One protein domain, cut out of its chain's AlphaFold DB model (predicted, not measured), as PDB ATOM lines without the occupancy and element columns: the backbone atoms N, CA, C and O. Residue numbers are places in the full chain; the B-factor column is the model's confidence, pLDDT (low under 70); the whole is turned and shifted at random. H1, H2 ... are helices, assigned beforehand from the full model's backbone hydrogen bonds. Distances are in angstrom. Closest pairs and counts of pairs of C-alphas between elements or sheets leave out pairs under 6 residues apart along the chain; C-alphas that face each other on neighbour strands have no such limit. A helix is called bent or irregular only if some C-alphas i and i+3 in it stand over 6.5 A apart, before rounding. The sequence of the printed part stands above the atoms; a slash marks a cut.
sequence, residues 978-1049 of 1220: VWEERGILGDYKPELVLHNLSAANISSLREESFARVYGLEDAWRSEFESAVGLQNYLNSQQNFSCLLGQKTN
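AT A GLANCE: This is residues 978 to 1049 of the 1220 residues of the protein "Class I SAM-dependent DNA methyltransferase" of Escherichia coli (UniProt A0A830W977). One long helix, H4, makes most of the length, with three helices, H1, H2 and H3, gathered at its first end and a short helix, H5, making a corner at the other. H3 turns off from H4 as the other arm of a wide V, with H1 inside the angle and H2 beyond H1; residues 1044 to 1049, after H5, fold back. The printed part has 72 residues, with five named helices in the order H1 to H5 and no named strand; the class is all helix. The whole is loose, with a radius of gyration of the C-alphas of 15.3 A, and elongated, spanning 44 by 26 by 17 A.

IN THESE COORDINATES: H4, residues 1016 to 1035, measures 28.2 A, from C-alpha 1016 at (270.932, 267.780, 216.010) to C-alpha 1035 at (248.841, 276.532, 231.250). Before it come H1, residues 981 to 986, 8.5 A, beginning at (265.796, 265.689, 226.393); H2, residues 991 to 994, 5.1 A; and H3, residues 999 to 1012, 20.1 A. H5, residues 1037 to 1043, 8.0 A, is irregular: C-alphas 1039 and 1042 are 9.2 A apart.

HOW THE PARTS SIT: H4, the hub, touches H1 with residues 1020 to 1024 alone, closest at the C-alphas of Ile 984 and Trp 1020, 6.5 A, at a steep tilt of 39 degrees, opposite ways. H3 and H4 only just touch, with 3 pairs of C-alphas within 8 A, and only at the corner; the closest C-alphas, Phe 1010 and Glu 1017, are 5.7 A apart. H4 and H5 likewise only just touch, with 3 pairs, only at the corner, closest at the C-alphas of Leu 1034 and Phe 1040, 6.3 A. H1 touches H2, closest at the C-alphas of Gly 986 and Leu 992, 5.3 A. H1, H3 and H4 have every O i to N i+4 pair within hydrogen-bond range; H5 has 1 of 3, and 1 of 4 O i to N i+3 pairs; H2 is too short for an O i to N i+4 pair.

THE WHOLE: The C-alphas farthest apart, Arg 1012 and Cys 1042, are 45.2 A apart. Residues 995 to 1000 stand free, the four links are tight, the printed part has no cut, and no printed residue is under 70 in pLDDT.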
ATOM      1  N   VAL A 978     255.362 267.338 228.130       84.69
ATOM      2  CA  VAL A 978     256.612 267.490 228.879       84.69
ATOM      3  C   VAL A 978     257.801 267.588 227.930       84.69
ATOM      4  O   VAL A 978     257.832 266.952 226.883       84.69
ATOM      5  N   TRP A 979     258.787 268.395 228.316       86.75
ATOM      6  CA  TRP A 979     260.094 268.400 227.674       86.75
ATOM      7  C   TRP A 979     260.941 267.258 228.239       86.75
ATOM      8  O   TRP A 979     261.239 267.241 229.436       86.75
ATOM      9  N   GLU A 980     261.343 266.326 227.373       81.69
ATOM     10  CA  GLU A 980     262.221 265.211 227.723       81.69
ATOM     11  C   GLU A 980     263.404 265.115 226.751       81.69
ATOM     12  O   GLU A 980     263.332 264.516 225.681       81.69
ATOM     13  N   GLU A 981     264.544 265.673 227.166       84.06
ATOM     14  CA  GLU A 981     265.796 265.689 226.393       84.06
ATOM     15  C   GLU A 981     266.239 264.293 225.912       84.06
ATOM     16  O   GLU A 981     266.802 264.150 224.825       84.06
ATOM     17  N   ARG A 982     265.982 263.246 226.709       81.50
ATOM     18  CA  ARG A 982     266.414 261.876 226.393       81.50
ATOM     19  C   ARG A 982     265.749 261.326 225.139       81.50
ATOM     20  O   ARG A 982     266.402 260.578 224.421       81.50
ATOM     21  N   GLY A 983     264.500 261.701 224.866       76.12
ATOM     22  CA  GLY A 983     263.774 261.201 223.701       76.12
ATOM     23  C   GLY A 983     264.469 261.595 222.399       76.12
ATOM     24  O   GLY A 983     264.714 260.750 221.547       76.12
ATOM     25  N   ILE A 984     264.855 262.870 222.259       78.75
ATOM     26  CA  ILE A 984     265.470 263.372 221.019       78.75
ATOM     27  C   ILE A 984     266.889 262.879 220.813       78.75
ATOM     28  O   ILE A 984     267.258 262.504 219.702       78.75
ATOM     29  N   LEU A 985     267.676 262.841 221.879       83.81
ATOM     30  CA  LEU A 985     269.038 262.340 221.792       83.81
ATOM     31  C   LEU A 985     269.063 260.810 221.642       83.81
ATOM     32  O   LEU A 985     269.973 260.278 221.013       83.81
ATOM     33  N   GLY A 986     268.055 260.112 222.172       81.19
ATOM     34  CA  GLY A 986     267.906 258.659 222.126       81.19
ATOM     35  C   GLY A 986     267.799 258.072 220.723       81.19
ATOM     36  O   GLY A 986     268.345 257.000 220.480       81.19
ATOM     37  N   ASP A 987     267.183 258.799 219.787       77.00
ATOM     38  CA  ASP A 987     267.075 258.368 218.386       77.00
ATOM     39  C   ASP A 987     268.444 258.294 217.681       77.00
ATOM     40  O   ASP A 987     268.605 257.552 216.716       77.00
ATOM     41  N   TYR A 988     269.444 259.033 218.175       79.12
ATOM     42  CA  TYR A 988     270.814 259.043 217.641       79.12
ATOM     43  C   TYR A 988     271.812 258.303 218.540       79.12
ATOM     44  O   TYR A 988     272.835 257.807 218.069       79.12
ATOM     45  N   LYS A 989     271.535 258.246 219.846       85.25
ATOM     46  CA  LYS A 989     272.329 257.552 220.864       85.25
ATOM     47  C   LYS A 989     271.408 256.709 221.752       85.25
ATOM     48  O   LYS A 989     271.051 257.151 222.849       85.25
ATOM     49  N   PRO A 990     271.078 255.472 221.339       86.38
ATOM     50  CA  PRO A 990     270.141 254.623 222.076       86.38
ATOM     51  C   PRO A 990     270.559 254.322 223.521       86.38
ATOM     52  O   PRO A 990     269.700 254.090 224.364       86.38
ATOM     53  N   GLU A 991     271.856 254.403 223.853       86.44
ATOM     54  CA  GLU A 991     272.360 254.283 225.236       86.44
ATOM     55  C   GLU A 991     271.631 255.225 226.222       86.44
ATOM     56  O   GLU A 991     271.464 254.879 227.389       86.44
ATOM     57  N   LEU A 992     271.159 256.396 225.767       83.88
ATOM     58  CA  LEU A 992     270.444 257.381 226.594       83.88
ATOM     59  C   LEU A 992     269.040 256.939 227.028       83.88
ATOM     60  O   LEU A 992     268.513 257.479 228.006       83.88
ATOM     61  N   VAL A 993     268.442 255.992 226.304       82.94
ATOM     62  CA  VAL A 993     267.085 255.482 226.554       82.94
ATOM     63  C   VAL A 993     267.124 254.042 227.063       82.94
ATOM     64  O   VAL A 993     266.345 253.684 227.945       82.94
ATOM     65  N   LEU A 994     268.057 253.229 226.557       84.56
ATOM     66  CA  LEU A 994     268.182 251.815 226.911       84.56
ATOM     67  C   LEU A 994     268.902 251.601 228.249       84.56
ATOM     68  O   LEU A 994     268.559 250.675 228.985       84.56
ATOM     69  N   HIS A 995     269.854 252.468 228.611       86.44
ATOM     70  CA  HIS A 995     270.622 252.341 229.852       86.44
ATOM     71  C   HIS A 995     270.205 253.382 230.896       86.44
ATOM     72  O   HIS A 995     269.862 254.527 230.594       86.44
ATOM     73  N   ASN A 996     270.305 253.019 232.177       81.94
ATOM     74  CA  ASN A 996     270.050 253.956 233.269       81.94
ATOM     75  C   ASN A 996     271.308 254.792 233.575       81.94
ATOM     76  O   ASN A 996     272.150 254.406 234.388       81.94
ATOM     77  N   LEU A 997     271.455 255.928 232.887       84.38
ATOM     78  CA  LEU A 997     272.646 256.778 232.959       84.38
ATOM     79  C   LEU A 997     272.533 257.904 234.000       84.38
ATOM     80  O   LEU A 997     271.462 258.458 234.255       84.38
ATOM     81  N   SER A 998     273.679 258.289 234.578       85.56
ATOM     82  CA  SER A 998     273.783 259.456 235.464       85.56
ATOM     83  C   SER A 998     273.633 260.768 234.681       85.56
ATOM     84  O   SER A 998     273.938 260.832 233.489       85.56
ATOM     85  N   ALA A 999     273.233 261.853 235.353       81.00
ATOM     86  CA  ALA A 999     273.098 263.170 234.718       81.00
ATOM     87  C   ALA A 999     274.411 263.673 234.076       81.00
ATOM     88  O   ALA A 999     274.379 264.305 233.022       81.00
ATOM     89  N   ALA A1000     275.565 263.352 234.675       84.25
ATOM     90  CA  ALA A1000     276.874 263.700 234.121       84.25
ATOM     91  C   ALA A1000     277.155 262.959 232.801       84.25
ATOM     92  O   ALA A1000     277.609 263.572 231.836       84.25
ATOM     93  N   ASN A1001     276.823 261.664 232.735       84.62
ATOM     94  CA  ASN A1001     276.990 260.863 231.521       84.62
ATOM     95  C   ASN A1001     276.055 261.337 230.403       84.62
ATOM     96  O   ASN A1001     276.491 261.445 229.261       84.62
ATOM     97  N   ILE A1002     274.806 261.684 230.734       84.38
ATOM     98  CA  ILE A1002     273.845 262.251 229.773       84.38
ATOM     99  C   ILE A1002     274.390 263.549 229.175       84.38
ATOM    100  O   ILE A1002     274.404 263.704 227.958       84.38
ATOM    101  N   SER A1003     274.903 264.451 230.018       85.69
ATOM    102  CA  SER A1003     275.498 265.702 229.546       85.69
ATOM    103  C   SER A1003     276.693 265.454 228.623       85.69
ATOM    104  O   SER A1003     276.811 266.122 227.605       85.69
ATOM    105  N   SER A1004     277.568 264.499 228.953       86.56
ATOM    106  CA  SER A1004     278.726 264.168 228.113       86.56
ATOM    107  C   SER A1004     278.309 263.596 226.756       86.56
ATOM    108  O   SER A1004     278.837 264.010 225.727       86.56
ATOM    109  N   LEU A1005     277.356 262.658 226.746       85.44
ATOM    110  CA  LEU A1005     276.850 262.038 225.521       85.44
ATOM    111  C   LEU A1005     276.106 263.039 224.636       85.44
ATOM    112  O   LEU A1005     276.184 262.934 223.415       85.44
ATOM    113  N   ARG A1006     275.419 264.025 225.223       89.56
ATOM    114  CA  ARG A1006     274.801 265.114 224.462       89.56
ATOM    115  C   ARG A1006     275.837 265.910 223.676       89.56
ATOM    116  O   ARG A1006     275.674 266.060 222.470       89.56
ATOM    117  N   GLU A1007     276.900 266.382 224.331       89.31
ATOM    118  CA  GLU A1007     277.943 267.169 223.652       89.31
ATOM    119  C   GLU A1007     278.636 266.350 222.549       89.31
ATOM    120  O   GLU A1007     278.880 266.858 221.456       89.31
ATOM    121  N   GLU A1008     278.889 265.058 222.792       85.75
ATOM    122  CA  GLU A1008     279.402 264.144 221.761       85.75
ATOM    123  C   GLU A1008     278.428 264.018 220.576       85.75
ATOM    124  O   GLU A1008     278.843 264.049 219.415       85.75
ATOM    125  N   SER A1009     277.128 263.901 220.856       86.25
ATOM    126  CA  SER A1009     276.088 263.762 219.831       86.25
ATOM    127  C   SER A1009     275.980 265.010 218.964       86.25
ATOM    128  O   SER A1009     275.940 264.894 217.742       86.25
ATOM    129  N   PHE A1010     275.997 266.198 219.574       90.06
ATOM    130  CA  PHE A1010     275.995 267.471 218.851       90.06
ATOM    131  C   PHE A1010     277.241 267.640 217.977       90.06
ATOM    132  O   PHE A1010     277.142 268.137 216.859       90.06
ATOM    133  N   ALA A1011     278.406 267.174 218.440       86.69
ATOM    134  CA  ALA A1011     279.633 267.218 217.649       86.69
ATOM    135  C   ALA A1011     279.621 266.247 216.453       86.69
ATOM    136  O   ALA A1011     280.257 266.522 215.435       86.69
ATOM    137  N   ARG A1012     278.926 265.105 216.567       81.38
ATOM    138  CA  ARG A1012     278.876 264.067 215.521       81.38
ATOM    139  C   ARG A1012     277.763 264.297 214.495       81.38
ATOM    140  O   ARG A1012     277.965 263.992 213.321       81.38
ATOM    141  N   VAL A1013     276.598 264.788 214.921       80.50
ATOM    142  CA  VAL A1013     275.392 264.879 214.084       80.50
ATOM    143  C   VAL A1013     275.073 266.338 213.769       80.50
ATOM    144  O   VAL A1013     274.607 267.095 214.619       80.50
ATOM    145  N   TYR A1014     275.291 266.726 212.511       81.19
ATOM    146  CA  TYR A1014     274.964 268.065 212.024       81.19
ATOM    147  C   TYR A1014     273.456 268.353 212.151       81.19
ATOM    148  O   TYR A1014     272.636 267.534 211.740       81.19
ATOM    149  N   GLY A1015     273.093 269.513 212.707       82.75
ATOM    150  CA  GLY A1015     271.699 269.946 212.889       82.75
ATOM    151  C   GLY A1015     270.959 269.326 214.086       82.75
ATOM    152  O   GLY A1015     269.835 269.731 214.370       82.75
ATOM    153  N   LEU A1016     271.569 268.390 214.830       86.44
ATOM    154  CA  LEU A1016     270.932 267.780 216.010       86.44
ATOM    155  C   LEU A1016     270.685 268.796 217.131       86.44
ATOM    156  O   LEU A1016     269.666 268.721 217.811       86.44
ATOM    157  N   GLU A1017     271.597 269.749 217.317       91.25
ATOM    158  CA  GLU A1017     271.431 270.811 218.312       91.25
ATOM    159  C   GLU A1017     270.239 271.726 217.980       91.25
ATOM    160  O   GLU A1017     269.462 272.065 218.872       91.25
ATOM    161  N   ASP A1018     270.041 272.059 216.701       89.88
ATOM    162  CA  ASP A1018     268.889 272.843 216.245       89.88
ATOM    163  C   ASP A1018     267.580 272.063 216.411       89.88
ATOM    164  O   ASP A1018     266.597 272.606 216.912       89.88
ATOM    165  N   ALA A1019     267.570 270.769 216.069       86.19
ATOM    166  CA  ALA A1019     266.416 269.904 216.307       86.19
ATOM    167  C   ALA A1019     266.093 269.788 217.808       86.19
ATOM    168  O   ALA A1019     264.925 269.788 218.192       86.19
ATOM    169  N   TRP A1020     267.121 269.711 218.659       91.62
ATOM    170  CA  TRP A1020     266.987 269.654 220.117       91.62
ATOM    171  C   TRP A1020     266.396 270.941 220.682       91.62
ATOM    172  O   TRP A1020     265.470 270.887 221.492       91.62
ATOM    173  N   ARG A1021     266.875 272.092 220.203       93.50
ATOM    174  CA  ARG A1021     266.338 273.407 220.554       93.50
ATOM    175  C   ARG A1021     264.886 273.559 220.092       93.50
ATOM    176  O   ARG A1021     264.037 273.906 220.907       93.50
ATOM    177  N   SER A1022     264.586 273.239 218.832       91.62
ATOM    178  CA  SER A1022     263.231 273.359 218.277       91.62
ATOM    179  C   SER A1022     262.225 272.454 218.995       91.62
ATOM    180  O   SER A1022     261.088 272.849 219.248       91.62
ATOM    181  N   GLU A1023     262.646 271.256 219.406       88.94
ATOM    182  CA  GLU A1023     261.816 270.359 220.212       88.94
ATOM    183  C   GLU A1023     261.494 270.952 221.590       88.94
ATOM    184  O   GLU A1023     260.350 270.901 222.048       88.94
ATOM    185  N   PHE A1024     262.496 271.541 222.244       93.94
ATOM    186  CA  PHE A1024     262.313 272.232 223.513       93.94
ATOM    187  C   PHE A1024     261.353 273.422 223.379       93.94
ATOM    188  O   PHE A1024     260.418 273.551 224.173       93.94
ATOM    189  N   GLU A1025     261.549 274.260 222.358       95.19
ATOM    190  CA  GLU A1025     260.687 275.405 222.046       95.19
ATOM    191  C   GLU A1025     259.240 274.972 221.802       95.19
ATOM    192  O   GLU A1025     258.319 275.583 222.345       95.19
ATOM    193  N   SER A1026     259.047 273.881 221.058       92.31
ATOM    194  CA  SER A1026     257.746 273.271 220.787       92.31
ATOM    195  C   SER A1026     257.054 272.806 222.070       92.31
ATOM    196  O   SER A1026     255.925 273.212 222.360       92.31
ATOM    197  N   ALA A1027     257.730 271.973 222.869       91.44
ATOM    198  CA  ALA A1027     257.154 271.392 224.079       91.44
ATOM    199  C   ALA A1027     256.834 272.461 225.135       91.44
ATOM    200  O   ALA A1027     255.749 272.451 225.725       91.44
ATOM    201  N   VAL A1028     257.755 273.403 225.366       94.75
ATOM    202  CA  VAL A1028     257.575 274.460 226.370       94.75
ATOM    203  C   VAL A1028     256.634 275.554 225.880       94.75
ATOM    204  O   VAL A1028     255.806 276.009 226.662       94.75
ATOM    205  N   GLY A1029     256.683 275.934 224.601       95.56
ATOM    206  CA  GLY A1029     255.730 276.875 224.007       95.56
ATOM    207  C   GLY A1029     254.291 276.370 224.128       95.56
ATOM    208  O   GLY A1029     253.420 277.087 224.626       95.56
ATOM    209  N   LEU A1030     254.059 275.092 223.800       95.12
ATOM    210  CA  LEU A1030     252.752 274.454 223.968       95.12
ATOM    211  C   LEU A1030     252.346 274.386 225.445       95.12
ATOM    212  O   LEU A1030     251.221 274.736 225.791       95.12
ATOM    213  N   GLN A1031     253.257 273.976 226.331       94.06
ATOM    214  CA  GLN A1031     252.984 273.924 227.768       94.06
ATOM    215  C   GLN A1031     252.617 275.304 228.333       94.06
ATOM    216  O   GLN A1031     251.684 275.407 229.129       94.06
ATOM    217  N   ASN A1032     253.313 276.363 227.920       94.94
ATOM    218  CA  ASN A1032     253.023 277.734 228.332       94.94
ATOM    219  C   ASN A1032     251.646 278.185 227.842       94.94
ATOM    220  O   ASN A1032     250.878 278.737 228.629       94.94
ATOM    221  N   TYR A1033     251.316 277.906 226.579       95.75
ATOM    222  CA  TYR A1033     250.007 278.218 226.013       95.75
ATOM    223  C   TYR A1033     248.880 277.506 226.773       95.75
ATOM    224  O   TYR A1033     247.916 278.148 227.190       95.75
ATOM    225  N   LEU A1034     249.014 276.195 227.002       94.88
ATOM    226  CA  LEU A1034     247.988 275.374 227.653       94.88
ATOM    227  C   LEU A1034     247.843 275.651 229.162       94.88
ATOM    228  O   LEU A1034     246.787 275.381 229.724       94.88
ATOM    229  N   ASN A1035     248.879 276.177 229.824       92.50
ATOM    230  CA  ASN A1035     248.841 276.532 231.250       92.50
ATOM    231  C   ASN A1035     248.498 278.001 231.518       92.50
ATOM    232  O   ASN A1035     248.368 278.388 232.683       92.50
ATOM    233  N   SER A1036     248.389 278.829 230.477       92.44
ATOM    234  CA  SER A1036     247.990 280.228 230.618       92.44
ATOM    235  C   SER A1036     246.538 280.319 231.102       92.44
ATOM    236  O   SER A1036     245.642 279.636 230.595       92.44
ATOM    237  N   GLN A1037     246.302 281.185 232.092       91.69
ATOM    238  CA  GLN A1037     244.982 281.403 232.688       91.69
ATOM    239  C   GLN A1037     243.979 281.952 231.661       91.69
ATOM    240  O   GLN A1037     242.791 281.649 231.737       91.69
ATOM    241  N   GLN A1038     244.469 282.718 230.688       92.69
ATOM    242  CA  GLN A1038     243.710 283.323 229.596       92.69
ATOM    243  C   GLN A1038     243.173 282.270 228.625       92.69
ATOM    244  O   GLN A1038     242.165 282.500 227.960       92.69
ATOM    245  N   ASN A1039     243.860 281.130 228.518       93.12
ATOM    246  CA  ASN A1039     243.512 280.054 227.597       93.12
ATOM    247  C   ASN A1039     242.730 278.929 228.285       93.12
ATOM    248  O   ASN A1039     241.769 278.427 227.708       93.12
ATOM    249  N   PHE A1040     243.131 278.535 229.500       93.44
ATOM    250  CA  PHE A1040     242.560 277.390 230.219       93.44
ATOM    251  C   PHE A1040     242.459 277.648 231.731       93.44
ATOM    252  O   PHE A1040     243.105 276.982 232.546       93.44
ATOM    253  N   SER A1041     241.617 278.603 232.127       90.94
ATOM    254  CA  SER A1041     241.448 279.030 233.527       90.94
ATOM    255  C   SER A1041     241.123 277.878 234.494       90.94
ATOM    256  O   SER A1041     241.703 277.788 235.576       90.94
ATOM    257  N   CYS A1042     240.257 276.940 234.092       90.31
ATOM    258  CA  CYS A1042     239.822 275.809 234.921       90.31
ATOM    259  C   CYS A1042     240.889 274.713 235.115       90.31
ATOM    260  O   CYS A1042     240.714 273.819 235.947       90.31
ATOM    261  N   LEU A1043     241.998 274.773 234.369       91.44
ATOM    262  CA  LEU A1043     243.114 273.828 234.463       91.44
ATOM    263  C   LEU A1043     244.287 274.362 235.293       91.44
ATOM    264  O   LEU A1043     245.280 273.653 235.479       91.44
ATOM    265  N   LEU A1044     244.179 275.585 235.822       86.44
ATOM    266  CA  LEU A1044     245.259 276.239 236.550       86.44
ATOM    267  C   LEU A1044     245.786 275.362 237.700       86.44
ATOM    268  O   LEU A1044     245.046 274.898 238.564       86.44
ATOM    269  N   GLY A1045     247.102 275.141 237.717       80.94
ATOM    270  CA  GLY A1045     247.786 274.361 238.752       80.94
ATOM    271  C   GLY A1045     247.774 272.840 238.551       80.94
ATOM    272  O   GLY A1045     248.497 272.147 239.279       80.94
ATOM    273  N   GLN A1046     247.027 272.319 237.573       87.81
ATOM    274  CA  GLN A1046     247.084 270.914 237.162       87.81
ATOM    275  C   GLN A1046     248.283 270.650 236.238       87.81
ATOM    276  O   GLN A1046     248.866 271.562 235.654       87.81
ATOM    277  N   LYS A1047     248.676 269.378 236.102       78.12
ATOM    278  CA  LYS A1047     249.655 268.979 235.077       78.12
ATOM    279  C   LYS A1047     248.984 269.012 233.703       78.12
ATOM    280  O   LYS A1047     247.920 268.421 233.537       78.12
ATOM    281  N   THR A1048     249.643 269.631 232.728       82.19
ATOM    282  CA  THR A1048     249.163 269.736 231.346       82.19
ATOM    283  C   THR A1048     249.044 268.358 230.703       82.19
ATOM    284  O   THR A1048     250.045 267.670 230.489       82.19
ATOM    285  N   ASN A1049     247.816 267.960 230.393       90.81
ATOM    286  CA  ASN A1049     247.516 266.775 229.602       90.81
ATOM    287  C   ASN A1049     246.485 267.162 228.538       90.81
ATOM    288  O   ASN A1049     245.509 267.837 228.869       90.81
TER     289      ASN A1049